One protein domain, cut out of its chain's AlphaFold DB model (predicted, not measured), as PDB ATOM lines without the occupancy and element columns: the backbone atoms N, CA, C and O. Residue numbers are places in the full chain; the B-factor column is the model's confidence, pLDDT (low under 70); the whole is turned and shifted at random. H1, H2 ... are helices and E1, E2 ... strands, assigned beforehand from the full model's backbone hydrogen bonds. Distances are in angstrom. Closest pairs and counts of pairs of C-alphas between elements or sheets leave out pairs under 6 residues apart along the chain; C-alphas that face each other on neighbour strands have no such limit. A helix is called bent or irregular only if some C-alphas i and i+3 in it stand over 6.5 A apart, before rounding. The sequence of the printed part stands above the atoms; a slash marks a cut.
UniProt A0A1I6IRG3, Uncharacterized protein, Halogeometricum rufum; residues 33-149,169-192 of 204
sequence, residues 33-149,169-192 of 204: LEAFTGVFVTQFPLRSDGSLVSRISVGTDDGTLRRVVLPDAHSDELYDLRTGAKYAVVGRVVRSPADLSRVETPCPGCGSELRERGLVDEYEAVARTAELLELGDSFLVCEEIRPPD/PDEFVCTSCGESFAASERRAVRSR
ATOM      1  N   LEU A  33      23.335  31.203 -42.653       91.06
ATOM      2  CA  LEU A  33      24.562  31.779 -42.112       91.06
ATOM      3  C   LEU A  33      25.407  32.312 -43.266       91.06
ATOM      4  O   LEU A  33      25.658  31.599 -44.238       91.06
ATOM      5  N   GLU A  34      25.875  33.543 -43.128       90.62
ATOM      6  CA  GLU A  34      26.829  34.156 -44.040       90.62
ATOM      7  C   GLU A  34      28.058  34.627 -43.273       90.62
ATOM      8  O   GLU A  34      27.957  35.182 -42.179       90.62
ATOM      9  N   ALA A  35      29.220  34.430 -43.885       91.50
ATOM     10  CA  ALA A  35      30.488  34.940 -43.399       91.50
ATOM     11  C   ALA A  35      31.185  35.688 -44.532       91.50
ATOM     12  O   ALA A  35      31.263  35.195 -45.658       91.50
ATOM     13  N   PHE A  36      31.698  36.877 -44.241       91.25
ATOM     14  CA  PHE A  36      32.467  37.656 -45.202       91.25
ATOM     15  C   PHE A  36      33.481  38.550 -44.495       91.25
ATOM     16  O   PHE A  36      33.403  38.790 -43.293       91.25
ATOM     17  N   THR A  37      34.459  39.039 -45.251       92.38
ATOM     18  CA  THR A  37      35.393  40.066 -44.783       92.38
ATOM     19  C   THR A  37      35.135  41.347 -45.553       92.38
ATOM     20  O   THR A  37      34.844  41.313 -46.749       92.38
ATOM     21  N   GLY A  38      35.251  42.483 -44.880       93.56
ATOM     22  CA  GLY A  38      35.152  43.774 -45.537       93.56
ATOM     23  C   GLY A  38      35.661  44.911 -44.672       93.56
ATOM     24  O   GLY A  38      36.075  44.725 -43.528       93.56
ATOM     25  N   VAL A  39      35.670  46.101 -45.253       95.44
ATOM     26  CA  VAL A  39      36.112  47.334 -44.612       95.44
ATOM     27  C   VAL A  39      34.920  47.996 -43.941       95.44
ATOM     28  O   VAL A  39      33.923  48.294 -44.595       95.44
ATOM     29  N   PHE A  40      35.017  48.263 -42.644       94.81
ATOM     30  CA  PHE A  40      33.982  49.013 -41.941       94.81
ATOM     31  C   PHE A  40      33.953  50.470 -42.429       94.81
ATOM     32  O   PHE A  40      34.986  51.148 -42.463       94.81
ATOM     33  N   VAL A  41      32.767  50.948 -42.814       94.75
ATOM     34  CA  VAL A  41      32.572  52.269 -43.429       94.75
ATOM     35  C   VAL A  41      31.876  53.215 -42.458       94.75
ATOM     36  O   VAL A  41      32.458  54.219 -42.048       94.75
ATOM     37  N   THR A  42      30.642  52.896 -42.068       93.38
ATOM     38  CA  THR A  42      29.820  53.741 -41.196       93.38
ATOM     39  C   THR A  42      29.028  52.917 -40.194       93.38
ATOM     40  O   THR A  42      28.765  51.732 -40.399       93.38
ATOM     41  N   GLN A  43      28.613  53.581 -39.118       92.00
ATOM     42  CA  GLN A  43      27.690  53.066 -38.117       92.00
ATOM     43  C   GLN A  43      26.564  54.074 -37.909       92.00
ATOM     44  O   GLN A  43      26.788  55.283 -37.866       92.00
ATOM     45  N   PHE A  44      25.359  53.554 -37.731       91.94
ATOM     46  CA  PHE A  44      24.178  54.293 -37.339       91.94
ATOM     47  C   PHE A  44      23.559  53.622 -36.101       91.94
ATOM     48  O   PHE A  44      22.842  52.625 -36.242       91.94
ATOM     49  N   PRO A  45      23.885  54.105 -34.888       90.62
ATOM     50  CA  PRO A  45      23.321  53.588 -33.651       90.62
ATOM     51  C   PRO A  45      21.916  54.146 -33.411       90.62
ATOM     52  O   PRO A  45      21.680  55.347 -33.545       90.62
ATOM     53  N   LEU A  46      21.004  53.289 -32.969       91.19
ATOM     54  CA  LEU A  46      19.647  53.643 -32.585       91.19
ATOM     55  C   LEU A  46      19.328  53.050 -31.213       91.19
ATOM     56  O   LEU A  46      19.458  51.849 -30.987       91.19
ATOM     57  N   ARG A  47      18.897  53.910 -30.289       88.88
ATOM     58  CA  ARG A  47      18.417  53.489 -28.970       88.88
ATOM     59  C   ARG A  47      16.896  53.441 -28.961       88.88
ATOM     60  O   ARG A  47      16.257  54.432 -29.308       88.88
ATOM     61  N   SER A  48      16.340  52.322 -28.515       83.69
ATOM     62  CA  SER A  48      14.900  52.117 -28.350       83.69
ATOM     63  C   SER A  48      14.663  51.292 -27.089       83.69
ATOM     64  O   SER A  48      15.251  50.227 -26.922       83.69
ATOM     65  N   ASP A  49      13.849  51.828 -26.177       83.19
ATOM     66  CA  ASP A  49      13.426  51.168 -24.932       83.19
ATOM     67  C   ASP A  49      14.570  50.600 -24.075       83.19
ATOM     68  O   ASP A  49      14.444  49.569 -23.424       83.19
ATOM     69  N   GLY A  50      15.708  51.297 -24.067       82.69
ATOM     70  CA  GLY A  50      16.891  50.913 -23.294       82.69
ATOM     71  C   GLY A  50      17.858  49.971 -24.014       82.69
ATOM     72  O   GLY A  50      18.989  49.855 -23.556       82.69
ATOM     73  N   SER A  51      17.477  49.392 -25.156       86.88
ATOM     74  CA  SER A  51      18.377  48.614 -26.016       86.88
ATOM     75  C   SER A  51      19.055  49.498 -27.064       86.88
ATOM     76  O   SER A  51      18.441  50.418 -27.617       86.88
ATOM     77  N   LEU A  52      20.321  49.211 -27.365       89.44
ATOM     78  CA  LEU A  52      21.076  49.815 -28.457       89.44
ATOM     79  C   LEU A  52      21.165  48.829 -29.628       89.44
ATOM     80  O   LEU A  52      21.738  47.756 -29.511       89.44
ATOM     81  N   VAL A  53      20.648  49.214 -30.789       91.69
ATOM     82  CA  VAL A  53      20.823  48.464 -32.038       91.69
ATOM     83  C   VAL A  53      21.596  49.340 -33.004       91.69
ATOM     84  O   VAL A  53      21.318  50.531 -33.119       91.69
ATOM     85  N   SER A  54      22.581  48.783 -33.699       91.94
ATOM     86  CA  SER A  54      23.360  49.546 -34.675       91.94
ATOM     87  C   SER A  54      23.285  48.923 -36.051       91.94
ATOM     88  O   SER A  54      23.594  47.749 -36.221       91.94
ATOM     89  N   ARG A  55      22.955  49.732 -37.057       93.50
ATOM     90  CA  ARG A  55      23.238  49.384 -38.450       93.50
ATOM     91  C   ARG A  55      24.673  49.786 -38.760       93.50
ATOM     92  O   ARG A  55      25.022  50.953 -38.594       93.50
ATOM     93  N   ILE A  56      25.479  48.862 -39.255       93.44
ATOM     94  CA  ILE A  56      26.792  49.152 -39.825       93.44
ATOM     95  C   ILE A  56      26.788  48.902 -41.329       93.44
ATOM     96  O   ILE A  56      26.061  48.045 -41.835       93.44
ATOM     97  N   SER A  57      27.630  49.650 -42.029       93.44
ATOM     98  CA  SER A  57      27.909  49.453 -43.446       93.44
ATOM     99  C   SER A  57      29.324  48.917 -43.600       93.44
ATOM    100  O   SER A  57      30.283  49.536 -43.129       93.44
ATOM    101  N   VAL A  58      29.452  47.779 -44.274       93.81
ATOM    102  CA  VAL A  58      30.732  47.123 -44.551       93.81
ATOM    103  C   VAL A  58      30.927  47.051 -46.061       93.81
ATOM    104  O   VAL A  58      30.101  46.479 -46.769       93.81
ATOM    105  N   GLY A  59      32.008  47.650 -46.553       94.94
ATOM    106  CA  GLY A  59      32.410  47.575 -47.953       94.94
ATOM    107  C   GLY A  59      33.141  46.269 -48.228       94.94
ATOM    108  O   GLY A  59      34.149  45.981 -47.584       94.94
ATOM    109  N   THR A  60      32.642  45.477 -49.163       90.75
ATOM    110  CA  THR A  60      33.262  44.218 -49.592       90.75
ATOM    111  C   THR A  60      34.222  44.444 -50.760       90.75
ATOM    112  O   THR A  60      34.203  45.485 -51.418       90.75
ATOM    113  N   ASP A  61      35.102  43.471 -51.015       85.81
ATOM    114  CA  ASP A  61      36.154  43.584 -52.039       85.81
ATOM    115  C   ASP A  61      35.600  43.682 -53.480       85.81
ATOM    116  O   ASP A  61      36.292  44.149 -54.383       85.81
ATOM    117  N   ASP A  62      34.343  43.287 -53.698       87.38
ATOM    118  CA  ASP A  62      33.611  43.461 -54.961       87.38
ATOM    119  C   ASP A  62      33.046  44.885 -55.154       87.38
ATOM    120  O   ASP A  62      32.421  45.177 -56.174       87.38
ATOM    121  N   GLY A  63      33.285  45.784 -54.196       83.94
ATOM    122  CA  GLY A  63      32.825  47.167 -54.227       83.94
ATOM    123  C   GLY A  63      31.369  47.356 -53.801       83.94
ATOM    124  O   GLY A  63      30.849  48.460 -53.961       83.94
ATOM    125  N   THR A  64      30.711  46.322 -53.266       88.31
ATOM    126  CA  THR A  64      29.353  46.446 -52.722       88.31
ATOM    127  C   THR A  64      29.370  46.893 -51.256       88.31
ATOM    128  O   THR A  64      30.350  46.718 -50.529       88.31
ATOM    129  N   LEU A  65      28.288  47.542 -50.818       89.56
ATOM    130  CA  LEU A  65      28.080  47.917 -49.419       89.56
ATOM    131  C   LEU A  65      27.048  46.984 -48.804       89.56
ATOM    132  O   LEU A  65      25.881  46.983 -49.198       89.56
ATOM    133  N   ARG A  66      27.465  46.222 -47.797       89.75
ATOM    134  CA  ARG A  66      26.569  45.345 -47.049       89.75
ATOM    135  C   ARG A  66      26.124  46.015 -45.761       89.75
ATOM    136  O   ARG A  66      26.948  46.464 -44.963       89.75
ATOM    137  N   ARG A  67      24.805  46.060 -45.562       90.12
ATOM    138  CA  ARG A  67      24.179  46.482 -44.308       90.12
ATOM    139  C   ARG A  67      24.124  45.301 -43.352       90.12
ATOM    140  O   ARG A  67      23.569  44.254 -43.686       90.12
ATOM    141  N   VAL A  68      24.675  45.492 -42.164       93.12
ATOM    142  CA  VAL A  68      24.669  44.501 -41.090       93.12
ATOM    143  C   VAL A  68      24.106  45.156 -39.838       93.12
ATOM    144  O   VAL A  68      24.406  46.311 -39.544       93.12
ATOM    145  N   VAL A  69      23.277  44.430 -39.105       94.00
ATOM    146  CA  VAL A  69      22.712  44.866 -37.834       94.00
ATOM    147  C   VAL A  69      23.457  44.201 -36.699       94.00
ATOM    148  O   VAL A  69      23.555  42.980 -36.648       94.00
ATOM    149  N   LEU A  70      23.936  45.011 -35.770       91.56
ATOM    150  CA  LEU A  70      24.513  44.576 -34.511       91.56
ATOM    151  C   LEU A  70      23.448  44.734 -33.417       91.56
ATOM    152  O   LEU A  70      23.048  45.873 -33.132       91.56
ATOM    153  N   PRO A  71      22.939  43.625 -32.845       88.12
ATOM    154  CA  PRO A  71      22.023  43.685 -31.718       88.12
ATOM    155  C   PRO A  71      22.764  44.101 -30.438       88.12
ATOM    156  O   PRO A  71      23.992  44.075 -30.371       88.12
ATOM    157  N   ASP A  72      22.000  44.458 -29.407       81.62
ATOM    158  CA  ASP A  72      22.484  45.050 -28.147       81.62
ATOM    159  C   ASP A  72      23.602  44.253 -27.451       81.62
ATOM    160  O   ASP A  72      24.505  44.839 -26.851       81.62
ATOM    161  N   ALA A  73      23.607  42.924 -27.603       69.19
ATOM    162  CA  ALA A  73      24.639  42.040 -27.055       69.19
ATOM    163  C   ALA A  73      26.061  42.332 -27.578       69.19
ATOM    164  O   ALA A  73      27.028  41.996 -26.902       69.19
ATOM    165  N   HIS A  74      26.192  42.984 -28.737       65.19
ATOM    166  CA  HIS A  74      27.474  43.356 -29.349       65.19
ATOM    167  C   HIS A  74      27.816  44.839 -29.146       65.19
ATOM    168  O   HIS A  74      28.690  45.384 -29.821       65.19
ATOM    169  N   SER A  75      27.114  45.530 -28.242       61.94
ATOM    170  CA  SER A  75      27.303  46.968 -28.041       61.94
ATOM    171  C   SER A  75      28.702  47.348 -27.554       61.94
ATOM    172  O   SER A  75      29.187  48.413 -27.930       61.94
ATOM    173  N   ASP A  76      29.378  46.477 -26.806       67.00
ATOM    174  CA  ASP A  76      30.767  46.697 -26.395       67.00
ATOM    175  C   ASP A  76      31.736  46.612 -27.591       67.00
ATOM    176  O   ASP A  76      32.615  47.460 -27.733       67.00
ATOM    177  N   GLU A  77      31.521  45.665 -28.514       67.44
ATOM    178  CA  GLU A  77      32.340  45.483 -29.726       67.44
ATOM    179  C   GLU A  77      32.221  46.675 -30.694       67.44
ATOM    180  O   GLU A  77      33.162  46.989 -31.425       67.44
ATOM    181  N   LEU A  78      31.087  47.391 -30.673       66.06
ATOM    182  CA  LEU A  78      30.871  48.596 -31.483       66.06
ATOM    183  C   LEU A  78      31.869  49.710 -31.179       66.06
ATOM    184  O   LEU A  78      32.270  50.426 -32.097       66.06
ATOM    185  N   TYR A  79      32.251  49.885 -29.911       65.31
ATOM    186  CA  TYR A  79      33.154  50.969 -29.515       65.31
ATOM    187  C   TYR A  79      34.573  50.784 -30.063       65.31
ATOM    188  O   TYR A  79      35.324  51.758 -30.152       65.31
ATOM    189  N   ASP A  80      34.910  49.567 -30.491       81.38
ATOM    190  CA  ASP A  80      36.217  49.222 -31.034       81.38
ATOM    191  C   ASP A  80      36.270  49.239 -32.571       81.38
ATOM    192  O   ASP A  80      37.364  49.170 -33.145       81.38
ATOM    193  N   LEU A  81      35.132  49.395 -33.262       88.94
ATOM    194  CA  LEU A  81      35.095  49.451 -34.724       88.94
ATOM    195  C   LEU A  81      35.702  50.756 -35.256       88.94
ATOM    196  O   LEU A  81      35.270  51.871 -34.960       88.94
ATOM    197  N   ARG A  82      36.712  50.610 -36.113       91.88
ATOM    198  CA  ARG A  82      37.452  51.723 -36.730       91.88
ATOM    199  C   ARG A  82      37.163  51.829 -38.216       91.88
ATOM    200  O   ARG A  82      37.432  50.884 -38.958       91.88
ATOM    201  N   THR A  83      36.662  52.983 -38.662       93.56
ATOM    202  CA  THR A  83      36.426  53.261 -40.089       93.56
ATOM    203  C   THR A  83      37.700  53.026 -40.898       93.56
ATOM    204  O   THR A  83      38.777  53.485 -40.522       93.56
ATOM    205  N   GLY A  84      37.578  52.296 -42.006       93.69
ATOM    206  CA  GLY A  84      38.701  51.927 -42.868       93.69
ATOM    207  C   GLY A  84      39.452  50.659 -42.445       93.69
ATOM    208  O   GLY A  84      40.257  50.159 -43.228       93.69
ATOM    209  N   ALA A  85      39.192  50.100 -41.257       93.06
ATOM    210  CA  ALA A  85      39.758  48.813 -40.855       93.06
ATOM    211  C   ALA A  85      38.939  47.636 -41.412       93.06
ATOM    212  O   ALA A  85      37.727  47.742 -41.617       93.06
ATOM    213  N   LYS A  86      39.623  46.513 -41.662       93.44
ATOM    214  CA  LYS A  86      38.999  45.266 -42.116       93.44
ATOM    215  C   LYS A  86      38.486  44.455 -40.932       93.44
ATOM    216  O   LYS A  86      39.172  44.364 -39.917       93.44
ATOM    217  N   TYR A  87      37.327  43.829 -41.107       91.88
ATOM    218  CA  TYR A  87      36.705  42.921 -40.145       91.88
ATOM    219  C   TYR A  87      36.149  41.695 -40.861       91.88
ATOM    220  O   TYR A  87      35.631  41.803 -41.975       91.88
ATOM    221  N   ALA A  88      36.248  40.543 -40.206       91.88
ATOM    222  CA  ALA A  88      35.465  39.363 -40.514       91.88
ATOM    223  C   ALA A  88      34.117  39.477 -39.792       91.88
ATOM    224  O   ALA A  88      34.073  39.729 -38.587       91.88
ATOM    225  N   VAL A  89      33.035  39.305 -40.544       91.56
ATOM    226  CA  VAL A  89      31.657  39.370 -40.063       91.56
ATOM    227  C   VAL A  89      31.004  38.026 -40.327       91.56
ATOM    228  O   VAL A  89      31.012  37.546 -41.462       91.56
ATOM    229  N   VAL A  90      30.413  37.449 -39.289       91.75
ATOM    230  CA  VAL A  90      29.512  36.303 -39.380       91.75
ATOM    231  C   VAL A  90      28.143  36.749 -38.902       91.75
ATOM    232  O   VAL A  90      28.001  37.441 -37.890       91.75
ATOM    233  N   GLY A  91      27.114  36.373 -39.643       92.00
ATOM    234  CA  GLY A  91      25.755  36.695 -39.262       92.00
ATOM    235  C   GLY A  91      24.726  35.843 -39.969       92.00
ATOM    236  O   GLY A  91      25.033  35.017 -40.831       92.00
ATOM    237  N   ARG A  92      23.477  36.069 -39.593       93.50
ATOM    238  CA  ARG A  92      22.319  35.345 -40.090       93.50
ATOM    239  C   ARG A  92      21.449  36.248 -40.940       93.50
ATOM    240  O   ARG A  92      21.146  37.375 -40.551       93.50
ATOM    241  N   VAL A  93      21.037  35.752 -42.101       92.06
ATOM    242  CA  VAL A  93      20.137  36.482 -42.997       92.06
ATOM    243  C   VAL A  93      18.727  36.431 -42.430       92.06
ATOM    244  O   VAL A  93      18.177  35.350 -42.214       92.06
ATOM    245  N   VAL A  94      18.133  37.598 -42.214       91.44
ATOM    246  CA  VAL A  94      16.758  37.746 -41.732       91.44
ATOM    247  C   VAL A  94      15.959  38.619 -42.690       91.44
ATOM    248  O   VAL A  94      16.512  39.473 -43.391       91.44
ATOM    249  N   ARG A  95      14.642  38.412 -42.718       91.12
ATOM    250  CA  ARG A  95      13.724  39.296 -43.438       91.12
ATOM    251  C   ARG A  95      13.287  40.457 -42.567       91.12
ATOM    252  O   ARG A  95      13.147  40.330 -41.351       91.12
ATOM    253  N   SER A  96      13.036  41.586 -43.211       90.62
ATOM    254  CA  SER A  96      12.426  42.736 -42.568       90.62
ATOM    255  C   SER A  96      11.011  42.414 -42.091       90.62
ATOM    256  O   SER A  96      10.267  41.752 -42.817       90.62
ATOM    257  N   PRO A  97      10.591  42.926 -40.917       90.06
ATOM    258  CA  PRO A  97       9.209  42.817 -40.457       90.06
ATOM    259  C   PRO A  97       8.176  43.272 -41.496       90.06
ATOM    260  O   PRO A  97       7.068  42.742 -41.529       90.06
ATOM    261  N   ALA A  98       8.540  44.237 -42.348       88.00
ATOM    262  CA  ALA A  98       7.675  44.772 -43.395       88.00
ATOM    263  C   ALA A  98       7.457  43.807 -44.578       88.00
ATOM    264  O   ALA A  98       6.442  43.932 -45.262       88.00
ATOM    265  N   ASP A  99       8.368  42.851 -44.799       88.75
ATOM    266  CA  ASP A  99       8.289  41.834 -45.866       88.75
ATOM    267  C   ASP A  99       7.537  40.563 -45.416       88.75
ATOM    268  O   ASP A  99       7.266  39.655 -46.202       88.75
ATOM    269  N   LEU A 100       7.174  40.476 -44.133       88.19
ATOM    270  CA  LEU A 100       6.423  39.346 -43.597       88.19
ATOM    271  C   LEU A 100       4.930  39.483 -43.908       88.19
ATOM    272  O   LEU A 100       4.341  40.566 -43.839       88.19
ATOM    273  N   SER A 101       4.294  38.351 -44.218       89.38
ATOM    274  CA  SER A 101       2.890  38.326 -44.624       89.38
ATOM    275  C   SER A 101       1.986  38.840 -43.509       89.38
ATOM    276  O   SER A 101       2.056  38.388 -42.365       89.38
ATOM    277  N   ARG A 102       1.088  39.762 -43.854       89.94
ATOM    278  CA  ARG A 102       0.036  40.234 -42.948       89.94
ATOM    279  C   ARG A 102      -1.145  39.281 -42.979       89.94
ATOM    280  O   ARG A 102      -1.451  38.682 -44.009       89.94
ATOM    281  N   VAL A 103      -1.844  39.172 -41.857       86.50
ATOM    282  CA  VAL A 103      -3.092  38.415 -41.775       86.50
ATOM    283  C   VAL A 103      -4.267  39.342 -41.511       86.50
ATOM    284  O   VAL A 103      -4.172  40.298 -40.753       86.50
ATOM    285  N   GLU A 104      -5.420  39.006 -42.083       84.25
ATOM    286  CA  GLU A 104      -6.646  39.813 -41.967       84.25
ATOM    287  C   GLU A 104      -7.236  39.845 -40.547       84.25
ATOM    288  O   GLU A 104      -8.157  40.602 -40.261       84.25
ATOM    289  N   THR A 105      -6.782  38.959 -39.657       84.31
ATOM    290  CA  THR A 105      -7.320  38.881 -38.293       84.31
ATOM    291  C   THR A 105      -6.657  39.954 -37.436       84.31
ATOM    292  O   THR A 105      -5.431  39.929 -37.339       84.31
ATOM    293  N   PRO A 106      -7.425  40.857 -36.803       88.06
ATOM    294  CA  PRO A 106      -6.850  41.892 -35.962       88.06
ATOM    295  C   PRO A 106      -6.290  41.302 -34.665       88.06
ATOM    296  O   PRO A 106      -6.716  40.241 -34.199       88.06
ATOM    297  N   CYS A 107      -5.354  42.028 -34.068       87.56
ATOM    298  CA  CYS A 107      -4.794  41.747 -32.761       87.56
ATOM    299  C   CYS A 107      -5.910  41.752 -31.704       87.56
ATOM    300  O   CYS A 107      -6.639  42.742 -31.604       87.56
ATOM    301  N   PRO A 108      -6.052  40.696 -30.887       85.44
ATOM    302  CA  PRO A 108      -7.080  40.652 -29.850       85.44
ATOM    303  C   PRO A 108      -6.825  41.645 -28.707       85.44
ATOM    304  O   PRO A 108      -7.772  42.004 -28.014       85.44
ATOM    305  N   GLY A 109      -5.577  42.087 -28.511       86.12
ATOM    306  CA  GLY A 109      -5.218  43.070 -27.488       86.12
ATOM    307  C   GLY A 109      -5.585  44.501 -27.886       86.12
ATOM    308  O   GLY A 109      -6.315  45.178 -27.165       86.12
ATOM    309  N   CYS A 110      -5.101  44.970 -29.042       89.19
ATOM    310  CA  CYS A 110      -5.227  46.378 -29.454       89.19
ATOM    311  C   CYS A 110      -6.024  46.618 -30.748       89.19
ATOM    312  O   CYS A 110      -6.236  47.767 -31.128       89.19
ATOM    313  N   GLY A 111      -6.455  45.565 -31.449       88.25
ATOM    314  CA  GLY A 111      -7.198  45.669 -32.710       88.25
ATOM    315  C   GLY A 111      -6.351  45.982 -33.950       88.25
ATOM    316  O   GLY A 111      -6.899  46.022 -35.050       88.25
ATOM    317  N   SER A 112      -5.039  46.195 -33.809       90.69
ATOM    318  CA  SER A 112      -4.126  46.465 -34.932       90.69
ATOM    319  C   SER A 112      -3.844  45.227 -35.787       90.69
ATOM    320  O   SER A 112      -4.266  44.119 -35.469       90.69
ATOM    321  N   GLU A 113      -3.109  45.399 -36.883       91.81
ATOM    322  CA  GLU A 113      -2.755  44.294 -37.774       91.81
ATOM    323  C   GLU A 113      -1.814  43.278 -37.105       91.81
ATOM    324  O   GLU A 113      -1.000  43.599 -36.231       91.81
ATOM    325  N   LEU A 114      -1.936  42.029 -37.548       91.25
ATOM    326  CA  LEU A 114      -1.022  40.944 -37.220       91.25
ATOM    327  C   LEU A 114      -0.213  40.589 -38.470       91.25
ATOM    328  O   LEU A 114      -0.740  40.585 -39.586       91.25
ATOM    329  N   ARG A 115       1.050  40.225 -38.277       92.75
ATOM    330  CA  ARG A 115       1.897  39.617 -39.309       92.75
ATOM    331  C   ARG A 115       2.394  38.254 -38.862       92.75
ATOM    332  O   ARG A 115       2.378  37.955 -37.669       92.75
ATOM    333  N   GLU A 116       2.828  37.440 -39.812       90.38
ATOM    334  CA  GLU A 116       3.577  36.223 -39.516       90.38
ATOM    335  C   GLU A 116       4.831  36.563 -38.704       90.38
ATOM    336  O   GLU A 116       5.468  37.609 -38.889       90.38
ATOM    337  N   ARG A 117       5.164  35.670 -37.776       88.94
ATOM    338  CA  ARG A 117       6.422  35.715 -37.046       88.94
ATOM    339  C   ARG A 117       7.556  35.298 -37.981       88.94
ATOM    340  O   ARG A 117       7.473  34.259 -38.634       88.94
ATOM    341  N   GLY A 118       8.605  36.107 -38.028       89.62
ATOM    342  CA  GLY A 118       9.822  35.848 -38.790       89.62
ATOM    343  C   GLY A 118      11.021  35.648 -37.873       89.62
ATOM    344  O   GLY A 118      10.937  35.833 -36.659       89.62
ATOM    345  N   LEU A 119      12.165  35.308 -38.460       90.44
ATOM    346  CA  LEU A 119      13.401  35.098 -37.703       90.44
ATOM    347  C   LEU A 119      13.888  36.380 -37.009       90.44
ATOM    348  O   LEU A 119      14.492  36.331 -35.943       90.44
ATOM    349  N   VAL A 120      13.570  37.544 -37.581       91.12
ATOM    350  CA  VAL A 120      13.849  38.854 -36.977       91.12
ATOM    351  C   VAL A 120      13.229  39.010 -35.581       91.12
ATOM    352  O   VAL A 120      13.789  39.715 -34.749       91.12
ATOM    353  N   ASP A 121      12.126  38.312 -35.286       90.75
ATOM    354  CA  ASP A 121      11.437  38.369 -33.988       90.75
ATOM    355  C   ASP A 121      12.152  37.598 -32.873       90.75
ATOM    356  O   ASP A 121      11.777  37.711 -31.708       90.75
ATOM    357  N   GLU A 122      13.185  36.814 -33.197       88.81
ATOM    358  CA  GLU A 122      14.125  36.286 -32.198       88.81
ATOM    359  C   GLU A 122      15.058  37.393 -31.671       88.81
ATOM    360  O   GLU A 122      15.619  37.278 -30.583       88.81
ATOM    361  N   TYR A 123      15.158  38.506 -32.405       88.81
ATOM    362  CA  TYR A 123      15.935  39.695 -32.069       88.81
ATOM    363  C   TYR A 123      14.988  40.870 -31.799       88.81
ATOM    364  O   TYR A 123      14.886  41.811 -32.583       88.81
ATOM    365  N   GLU A 124      14.280  40.828 -30.671       87.44
ATOM    366  CA  GLU A 124      13.169  41.738 -30.343       87.44
ATOM    367  C   GLU A 124      13.484  43.233 -30.581       87.44
ATOM    368  O   GLU A 124      12.708  43.957 -31.210       87.44
ATOM    369  N   ALA A 125      14.663  43.693 -30.149       89.00
ATOM    370  CA  ALA A 125      15.105  45.073 -30.355       89.00
ATOM    371  C   ALA A 125      15.339  45.409 -31.840       89.00
ATOM    372  O   ALA A 125      15.038  46.520 -32.276       89.00
ATOM    373  N   VAL A 126      15.840  44.455 -32.629       91.12
ATOM    374  CA  VAL A 126      16.034  44.611 -34.078       91.12
ATOM    375  C   VAL A 126      14.686  44.672 -34.786       91.12
ATOM    376  O   VAL A 126      14.469  45.574 -35.589       91.12
ATOM    377  N   ALA A 127      13.747  43.782 -34.449       90.44
ATOM    378  CA  ALA A 127      12.408  43.776 -35.035       90.44
ATOM    379  C   ALA A 127      11.676  45.112 -34.830       90.44
ATOM    380  O   ALA A 127      11.081  45.636 -35.770       90.44
ATOM    381  N   ARG A 128      11.772  45.708 -33.634       88.50
ATOM    382  CA  ARG A 128      11.180  47.026 -33.341       88.50
ATOM    383  C   ARG A 128      11.831  48.184 -34.092       88.50
ATOM    384  O   ARG A 128      11.177  49.187 -34.357       88.50
ATOM    385  N   THR A 129      13.122  48.080 -34.386       90.56
ATOM    386  CA  THR A 129      13.911  49.185 -34.947       90.56
ATOM    387  C   THR A 129      14.153  49.067 -36.447       90.56
ATOM    388  O   THR A 129      14.677  50.003 -37.046       90.56
ATOM    389  N   ALA A 130      13.750  47.961 -37.075       89.31
ATOM    390  CA  ALA A 130      14.097  47.638 -38.455       89.31
ATOM    391  C   ALA A 130      13.681  48.714 -39.473       89.31
ATOM    392  O   ALA A 130      14.465  49.045 -40.364       89.31
ATOM    393  N   GLU A 131      12.486  49.296 -39.322       86.12
ATOM    394  CA  GLU A 131      12.005  50.374 -40.199       86.12
ATOM    395  C   GLU A 131      12.833  51.654 -40.033       86.12
ATOM    396  O   GLU A 131      13.224  52.277 -41.017       86.12
ATOM    397  N   LEU A 132      13.171  52.010 -38.790       90.19
ATOM    398  CA  LEU A 132      13.972  53.196 -38.466       90.19
ATOM    399  C   LEU A 132      15.435  53.057 -38.905       90.19
ATOM    400  O   LEU A 132      16.119  54.054 -39.123       90.19
ATOM    401  N   LEU A 133      15.919  51.821 -39.011       88.56
ATOM    402  CA  LEU A 133      17.260  51.498 -39.482       88.56
ATOM    403  C   LEU A 133      17.332  51.328 -41.008       88.56
ATOM    404  O   LEU A 133      18.421  51.083 -41.515       88.56
ATOM    405  N   GLU A 134      16.223  51.450 -41.746       87.44
ATOM    406  CA  GLU A 134      16.152  51.332 -43.216       87.44
ATOM    407  C   GLU A 134      16.949  50.120 -43.747       87.44
ATOM    408  O   GLU A 134      17.861  50.235 -44.570       87.44
ATOM    409  N   LEU A 135      16.670  48.939 -43.200       83.69
ATOM    410  CA  LEU A 135      17.481  47.741 -43.442       83.69
ATOM    411  C   LEU A 135      17.238  47.076 -44.806       83.69
ATOM    412  O   LEU A 135      17.958  46.148 -45.166       83.69
ATOM    413  N   GLY A 136      16.267  47.570 -45.577       86.56
ATOM    414  CA  GLY A 136      15.785  46.921 -46.797       86.56
ATOM    415  C   GLY A 136      14.938  45.682 -46.494       86.56
ATOM    416  O   GLY A 136      14.527  45.471 -45.355       86.56
ATOM    417  N   ASP A 137      14.673  44.869 -47.518       87.56
ATOM    418  CA  ASP A 137      13.772  43.707 -47.414       87.56
ATOM    419  C   ASP A 137      14.419  42.527 -46.671       87.56
ATOM    420  O   ASP A 137      13.760  41.796 -45.932       87.56
ATOM    421  N   SER A 138      15.733  42.359 -46.828       88.25
ATOM    422  CA  SER A 138      16.535  41.345 -46.143       88.25
ATOM    423  C   SER A 138      17.871  41.926 -45.709       88.25
ATOM    424  O   SER A 138      18.514  42.641 -46.481       88.25
ATOM    425  N   PHE A 139      18.319  41.571 -44.512       91.31
ATOM    426  CA  PHE A 139      19.563  42.069 -43.934       91.31
ATOM    427  C   PHE A 139      20.241  41.000 -43.082       91.31
ATOM    428  O   PHE A 139      19.659  39.960 -42.773       91.31
ATOM    429  N   LEU A 140      21.493  41.256 -42.708       93.12
ATOM    430  CA  LEU A 140      22.261  40.353 -41.863       93.12
ATOM    431  C   LEU A 140      22.200  40.814 -40.406       93.12
ATOM    432  O   LEU A 140      22.571  41.950 -40.119       93.12
ATOM    433  N   VAL A 141      21.778  39.949 -39.487       93.69
ATOM    434  CA  VAL A 141      21.996  40.149 -38.048       93.69
ATOM    435  C   VAL A 141      23.332  39.519 -37.695       93.69
ATOM    436  O   VAL A 141      23.542  38.331 -37.927       93.69
ATOM    437  N   CYS A 142      24.257  40.319 -37.188       92.62
ATOM    438  CA  CYS A 142      25.584  39.863 -36.819       92.62
ATOM    439  C   CYS A 142      25.523  38.973 -35.576       92.62
ATOM    440  O   CYS A 142      24.865  39.315 -34.595       92.62
ATOM    441  N   GLU A 143      26.218  37.841 -35.652       90.12
ATOM    442  CA  GLU A 143      26.462  36.927 -34.532       90.12
ATOM    443  C   GLU A 143      27.921  37.024 -34.049       90.12
ATOM    444  O   GLU A 143      28.205  36.746 -32.888       90.12
ATOM    445  N   GLU A 144      28.852  37.425 -34.925       89.00
ATOM    446  CA  GLU A 144      30.269  37.623 -34.598       89.00
ATOM    447  C   GLU A 144      30.886  38.697 -35.508       89.00
ATOM    448  O   GLU A 144      30.722  38.657 -36.734       89.00
ATOM    449  N   ILE A 145      31.644  39.632 -34.930       90.06
ATOM    450  CA  ILE A 145      32.486  40.577 -35.669       90.06
ATOM    451  C   ILE A 145      33.866  40.668 -35.022       90.06
ATOM    452  O   ILE A 145      33.999  40.867 -33.818       90.06
ATOM    453  N   ARG A 146      34.924  40.527 -35.822       88.25
ATOM    454  CA  ARG A 146      36.302  40.600 -35.317       88.25
ATOM    455  C   ARG A 146      37.294  41.073 -36.369       88.25
ATOM    456  O   ARG A 146      37.041  40.906 -37.563       88.25
ATOM    457  N   PRO A 147      38.441  41.646 -35.971       87.38
ATOM    458  CA  PRO A 147      39.554  41.844 -36.889       87.38
ATOM    459  C   PRO A 147      39.946  40.508 -37.547       87.38
ATOM    460  O   PRO A 147      39.868  39.465 -36.890       87.38
ATOM    461  N   PRO A 148      40.354  40.497 -38.827       78.94
ATOM    462  CA  PRO A 148      40.840  39.281 -39.461       78.94
ATOM    463  C   PRO A 148      42.121  38.827 -38.751       78.94
ATOM    464  O   PRO A 148      43.097  39.574 -38.695       78.94
ATOM    465  N   ASP A 149      42.130  37.613 -38.202       67.38
ATOM    466  CA  ASP A 149      43.373  36.993 -37.745       67.38
ATOM    467  C   ASP A 149      44.281  36.751 -38.957       67.38
ATOM    468  O   ASP A 149      43.882  36.081 -39.911       67.38
ATOM    469  N   PRO A 169       6.068  28.305 -30.962       54.88
ATOM    470  CA  PRO A 169       4.642  27.976 -30.927       54.88
ATOM    471  C   PRO A 169       3.760  29.149 -31.383       54.88
ATOM    472  O   PRO A 169       2.651  28.925 -31.876       54.88
ATOM    473  N   ASP A 170       4.263  30.376 -31.248       67.31
ATOM    474  CA  ASP A 170       3.584  31.590 -31.688       67.31
ATOM    475  C   ASP A 170       3.894  31.852 -33.158       67.31
ATOM    476  O   ASP A 170       5.055  31.942 -33.563       67.31
ATOM    477  N   GLU A 171       2.840  31.987 -33.954       83.06
ATOM    478  CA  GLU A 171       2.925  32.103 -35.411       83.06
ATOM    479  C   GLU A 171       2.739  33.554 -35.873       83.06
ATOM    480  O   GLU A 171       3.096  33.892 -37.000       83.06
ATOM    481  N   PHE A 172       2.220  34.430 -35.004       87.56
ATOM    482  CA  PHE A 172       1.880  35.807 -35.353       87.56
ATOM    483  C   PHE A 172       2.397  36.810 -34.330       87.56
ATOM    484  O   PHE A 172       2.430  36.521 -33.138       87.56
ATOM    485  N   VAL A 173       2.728  38.008 -34.804       90.56
ATOM    486  CA  VAL A 173       3.145  39.153 -33.989       90.56
ATOM    487  C   VAL A 173       2.296  40.363 -34.368       90.56
ATOM    488  O   VAL A 173       2.068  40.630 -35.553       90.56
ATOM    489  N   CYS A 174       1.806  41.101 -33.375       90.62
ATOM    490  CA  CYS A 174       1.109  42.358 -33.619       90.62
ATOM    491  C   CYS A 174       2.079  43.465 -34.023       90.62
ATOM    492  O   CYS A 174       3.062  43.726 -33.335       90.62
ATOM    493  N   THR A 175       1.751  44.177 -35.101       89.06
ATOM    494  CA  THR A 175       2.584  45.264 -35.632       89.06
ATOM    495  C   THR A 175       2.611  46.508 -34.745       89.06
ATOM    496  O   THR A 175       3.499  47.336 -34.902       89.06
ATOM    497  N   SER A 176       1.658  46.653 -33.815       88.50
ATOM    498  CA  SER A 176       1.555  47.828 -32.942       88.50
ATOM    499  C   SER A 176       1.976  47.555 -31.498       88.50
ATOM    500  O   SER A 176       2.793  48.301 -30.970       88.50
ATOM    501  N   CYS A 177       1.438  46.515 -30.849       87.75
ATOM    502  CA  CYS A 177       1.765  46.222 -29.446       87.75
ATOM    503  C   CYS A 177       2.897  45.199 -29.267       87.75
ATOM    504  O   CYS A 177       3.324  44.982 -28.139       87.75
ATOM    505  N   GLY A 178       3.371  44.557 -30.341       85.38
ATOM    506  CA  GLY A 178       4.444  43.557 -30.279       85.38
ATOM    507  C   GLY A 178       4.051  42.223 -29.633       85.38
ATOM    508  O   GLY A 178       4.880  41.320 -29.560       85.38
ATOM    509  N   GLU A 179       2.801  42.063 -29.184       86.94
ATOM    510  CA  GLU A 179       2.330  40.806 -28.597       86.94
ATOM    511  C   GLU A 179       2.348  39.666 -29.624       86.94
ATOM    512  O   GLU A 179       2.010  39.853 -30.799       86.94
ATOM    513  N   SER A 180       2.749  38.481 -29.162       87.38
ATOM    514  CA  SER A 180       2.827  37.258 -29.961       87.38
ATOM    515  C   SER A 180       1.613  36.367 -29.706       87.38
ATOM    516  O   SER A 180       1.158  36.257 -28.571       87.38
ATOM    517  N   PHE A 181       1.104  35.725 -30.758       84.62
ATOM    518  CA  PHE A 181      -0.099  34.894 -30.708       84.62
ATOM    519  C   PHE A 181       0.105  33.551 -31.406       84.62
ATOM    520  O   PHE A 181       0.656  33.468 -32.512       84.62
ATOM    521  N   ALA A 182      -0.431  32.496 -30.802       83.12
ATOM    522  CA  ALA A 182      -0.485  31.174 -31.407       83.12
ATOM    523  C   ALA A 182      -1.634  31.059 -32.426       83.12
ATOM    524  O   ALA A 182      -2.684  31.705 -32.329       83.12
ATOM    525  N   ALA A 183      -1.488  30.146 -33.389       73.31
ATOM    526  CA  ALA A 183      -2.509  29.865 -34.405       73.31
ATOM    527  C   ALA A 183      -3.884  29.496 -33.811       73.31
ATOM    528  O   ALA A 183      -4.937  29.806 -34.377       73.31
ATOM    529  N   SER A 184      -3.882  28.816 -32.660       67.06
ATOM    530  CA  SER A 184      -5.083  28.399 -31.932       67.06
ATOM    531  C   SER A 184      -5.874  29.574 -31.359       67.06
ATOM    532  O   SER A 184      -7.105  29.538 -31.364       67.06
ATOM    533  N   GLU A 185      -5.200  30.639 -30.929       65.81
ATOM    534  CA  GLU A 185      -5.835  31.817 -30.328       65.81
ATOM    535  C   GLU A 185      -6.613  32.626 -31.376       65.81
ATOM    536  O   GLU A 185      -7.694  33.145 -31.092       65.81
ATOM    537  N   ARG A 186      -6.170  32.603 -32.643       63.59
ATOM    538  CA  ARG A 186      -6.921  33.177 -33.775       63.59
ATOM    539  C   ARG A 186      -8.264  32.487 -34.024       63.59
ATOM    540  O   ARG A 186      -9.226  33.153 -34.416       63.59
ATOM    541  N   ARG A 187      -8.359  31.165 -33.825       57.97
ATOM    542  CA  ARG A 187      -9.630  30.438 -34.021       57.97
ATOM    543  C   ARG A 187     -10.666  30.847 -32.981       57.97
ATOM    544  O   ARG A 187     -11.818  31.040 -33.348       57.97
ATOM    545  N   ALA A 188     -10.251  31.059 -31.734       58.53
ATOM    546  CA  ALA A 188     -11.150  31.464 -30.655       58.53
ATOM    547  C   ALA A 188     -11.798  32.842 -30.899       58.53
ATOM    548  O   ALA A 188     -12.972  33.030 -30.582       58.53
ATOM    549  N   VAL A 189     -11.075  33.782 -31.521       54.56
ATOM    550  CA  VAL A 189     -11.606  35.112 -31.881       54.56
ATOM    551  C   VAL A 189     -12.590  35.027 -33.056       54.56
ATOM    552  O   VAL A 189     -13.636  35.673 -33.030       54.56
ATOM    553  N   ARG A 190     -12.323  34.173 -34.056       52.28
ATOM    554  CA  ARG A 190     -13.247  33.930 -35.184       52.28
ATOM    555  C   ARG A 190     -14.530  33.191 -34.794       52.28
ATOM    556  O   ARG A 190     -15.486  33.245 -35.553       52.28
ATOM    557  N   SER A 191     -14.564  32.515 -33.647       47.91
ATOM    558  CA  SER A 191     -15.760  31.831 -33.126       47.91
ATOM    559  C   SER A 191     -16.661  32.722 -32.260       47.91
ATOM    560  O   SER A 191     -17.669  32.240 -31.753       47.91
ATOM    561  N   ARG A 192     -16.300  33.998 -32.062       51.97
ATOM    562  CA  ARG A 192     -17.087  34.987 -31.309       51.97
ATOM    563  C   ARG A 192     -18.002  35.943 -32.105       51.97
ATOM    564  O   ARG A 192     -18.633  36.763 -31.440       51.97
TER     565      ARG A 192
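This is residues 33 to 149 and 169 to 192 of the 204 residues of an uncharacterized protein of Halogeometricum rufum (UniProt A0A1I6IRG3). What shape does the model have? A closed barrel of five strands, E1, E2, E3, E6 and E4, makes one end of a rod-like whole, with H1 on its outside and the short helices H2 and H3 at its mouth. Beyond that mouth lies a small head, the sheet of E5, E7 and E8, with H4 at the far tip. What makes it up? The printed part has 141 residues with four named helices and eight named strands, in the order E1 E2 E3 H1 E4 E5 H2 H3 E6 E7 E8 H4, of mixed class. The barrel is mixed, and the small sheet runs E5 E7 E8, antiparallel. How spread out is it? It is only just compact, close to loose, with a radius of gyration of the C-alphas of 17.4 A, and spans 60 by 30 by 22 A.

How does the barrel close? E1, residues 33 to 48, bends by 119 degrees at residue 37; on one side it has E2, residues 51 to 59, in a hairpin with N 41 and O 57 at 2.9 A, and on the other side E4, residues 86 to 95, antiparallel, with N 36 and O 89 at 2.9 A. E1, E2 and E3, residues 65 to 70, form a meander, each strand the antiparallel neighbour of the one before; E2 and E3 are a hairpin with N 56 and O 68 at 2.8 A. E6, residues 138 to 146, is parallel to E3, with N 69 and O 140 at 2.8 A, and antiparallel to E4, with N 92 and O 141 at 2.8 A. Which helices are on the barrel? H1, residues 72 to 78, lies outside it at a height over the sheet of 5.2 A, over E3 and along the strands; its closest C-alphas to E2 are those of Asp 72 and Leu 52, 5.0 A apart. H2, residues 119 to 122, lies inside it at a height over the sheet of 7.6 A, with the C-alphas of Val 120 and Val 94 of E4 closest at 5.7 A. H3, residues 124 to 129, stands at the sheet's level, 1.0 A, the barrel's sheet curls round it, and H2 and H3 only just touch, only at the corner, with 3 pairs of C-alphas within 8 A, the closest those of Val 120 and Ala 127 at 5.5 A. How is the small sheet built? E7, residues 170 to 174, is its inner strand, antiparallel to E5, residues 114 to 116, with N 115 and O 173 at 2.9 A. E7 and E8, residues 180 to 182, are a hairpin with N 181 and O 172 at 2.8 A. H4, residues 183 to 190, only grazes this sheet with its residues 183 to 186, the closest C-alphas of H4 and E7 being those of Ala 183 and Glu 171, 6.0 A apart. What do the helix backbones show? In H3 every O i to N i+4 pair is within hydrogen-bond range; in H4 2 of 4 are, in H1 1 of 3 with 3 of 4 O i to N i+3 pairs, and H2 is too short for an i+4 pair.

Where do the barrel strands run? E1 begins at C-alpha 33 (24.562, 31.779, -42.112) and measures 26.4 A from first to last C-alpha; E2 measures 26.1 A, E3 15.7 A, E4 26.0 A and E6 22.5 A. Where does the last helix end? H4, 11.5 A long, ends at C-alpha 190 (-13.247, 33.930, -35.184). Is any helix irregular? H1 is irregular: its C-alphas 73 and 76 are 7.7 A apart.

How long is it, and is it cut? The two C-alphas farthest apart, those of Asp 149 and Arg 192, are 60.8 A apart. Residues 150 to 168 are not printed, and C-alphas 149 and 169 stand 40.3 A apart across the cut. Which link is long? That from E4 to E5 is long, with 18 residues; its residues 102 to 103 pair antiparallel with residues 114 to 115 of E5. Where is confidence low? The pLDDT is under 70 at residues 73 to 79, 149, 169 to 170 and 184 to 192.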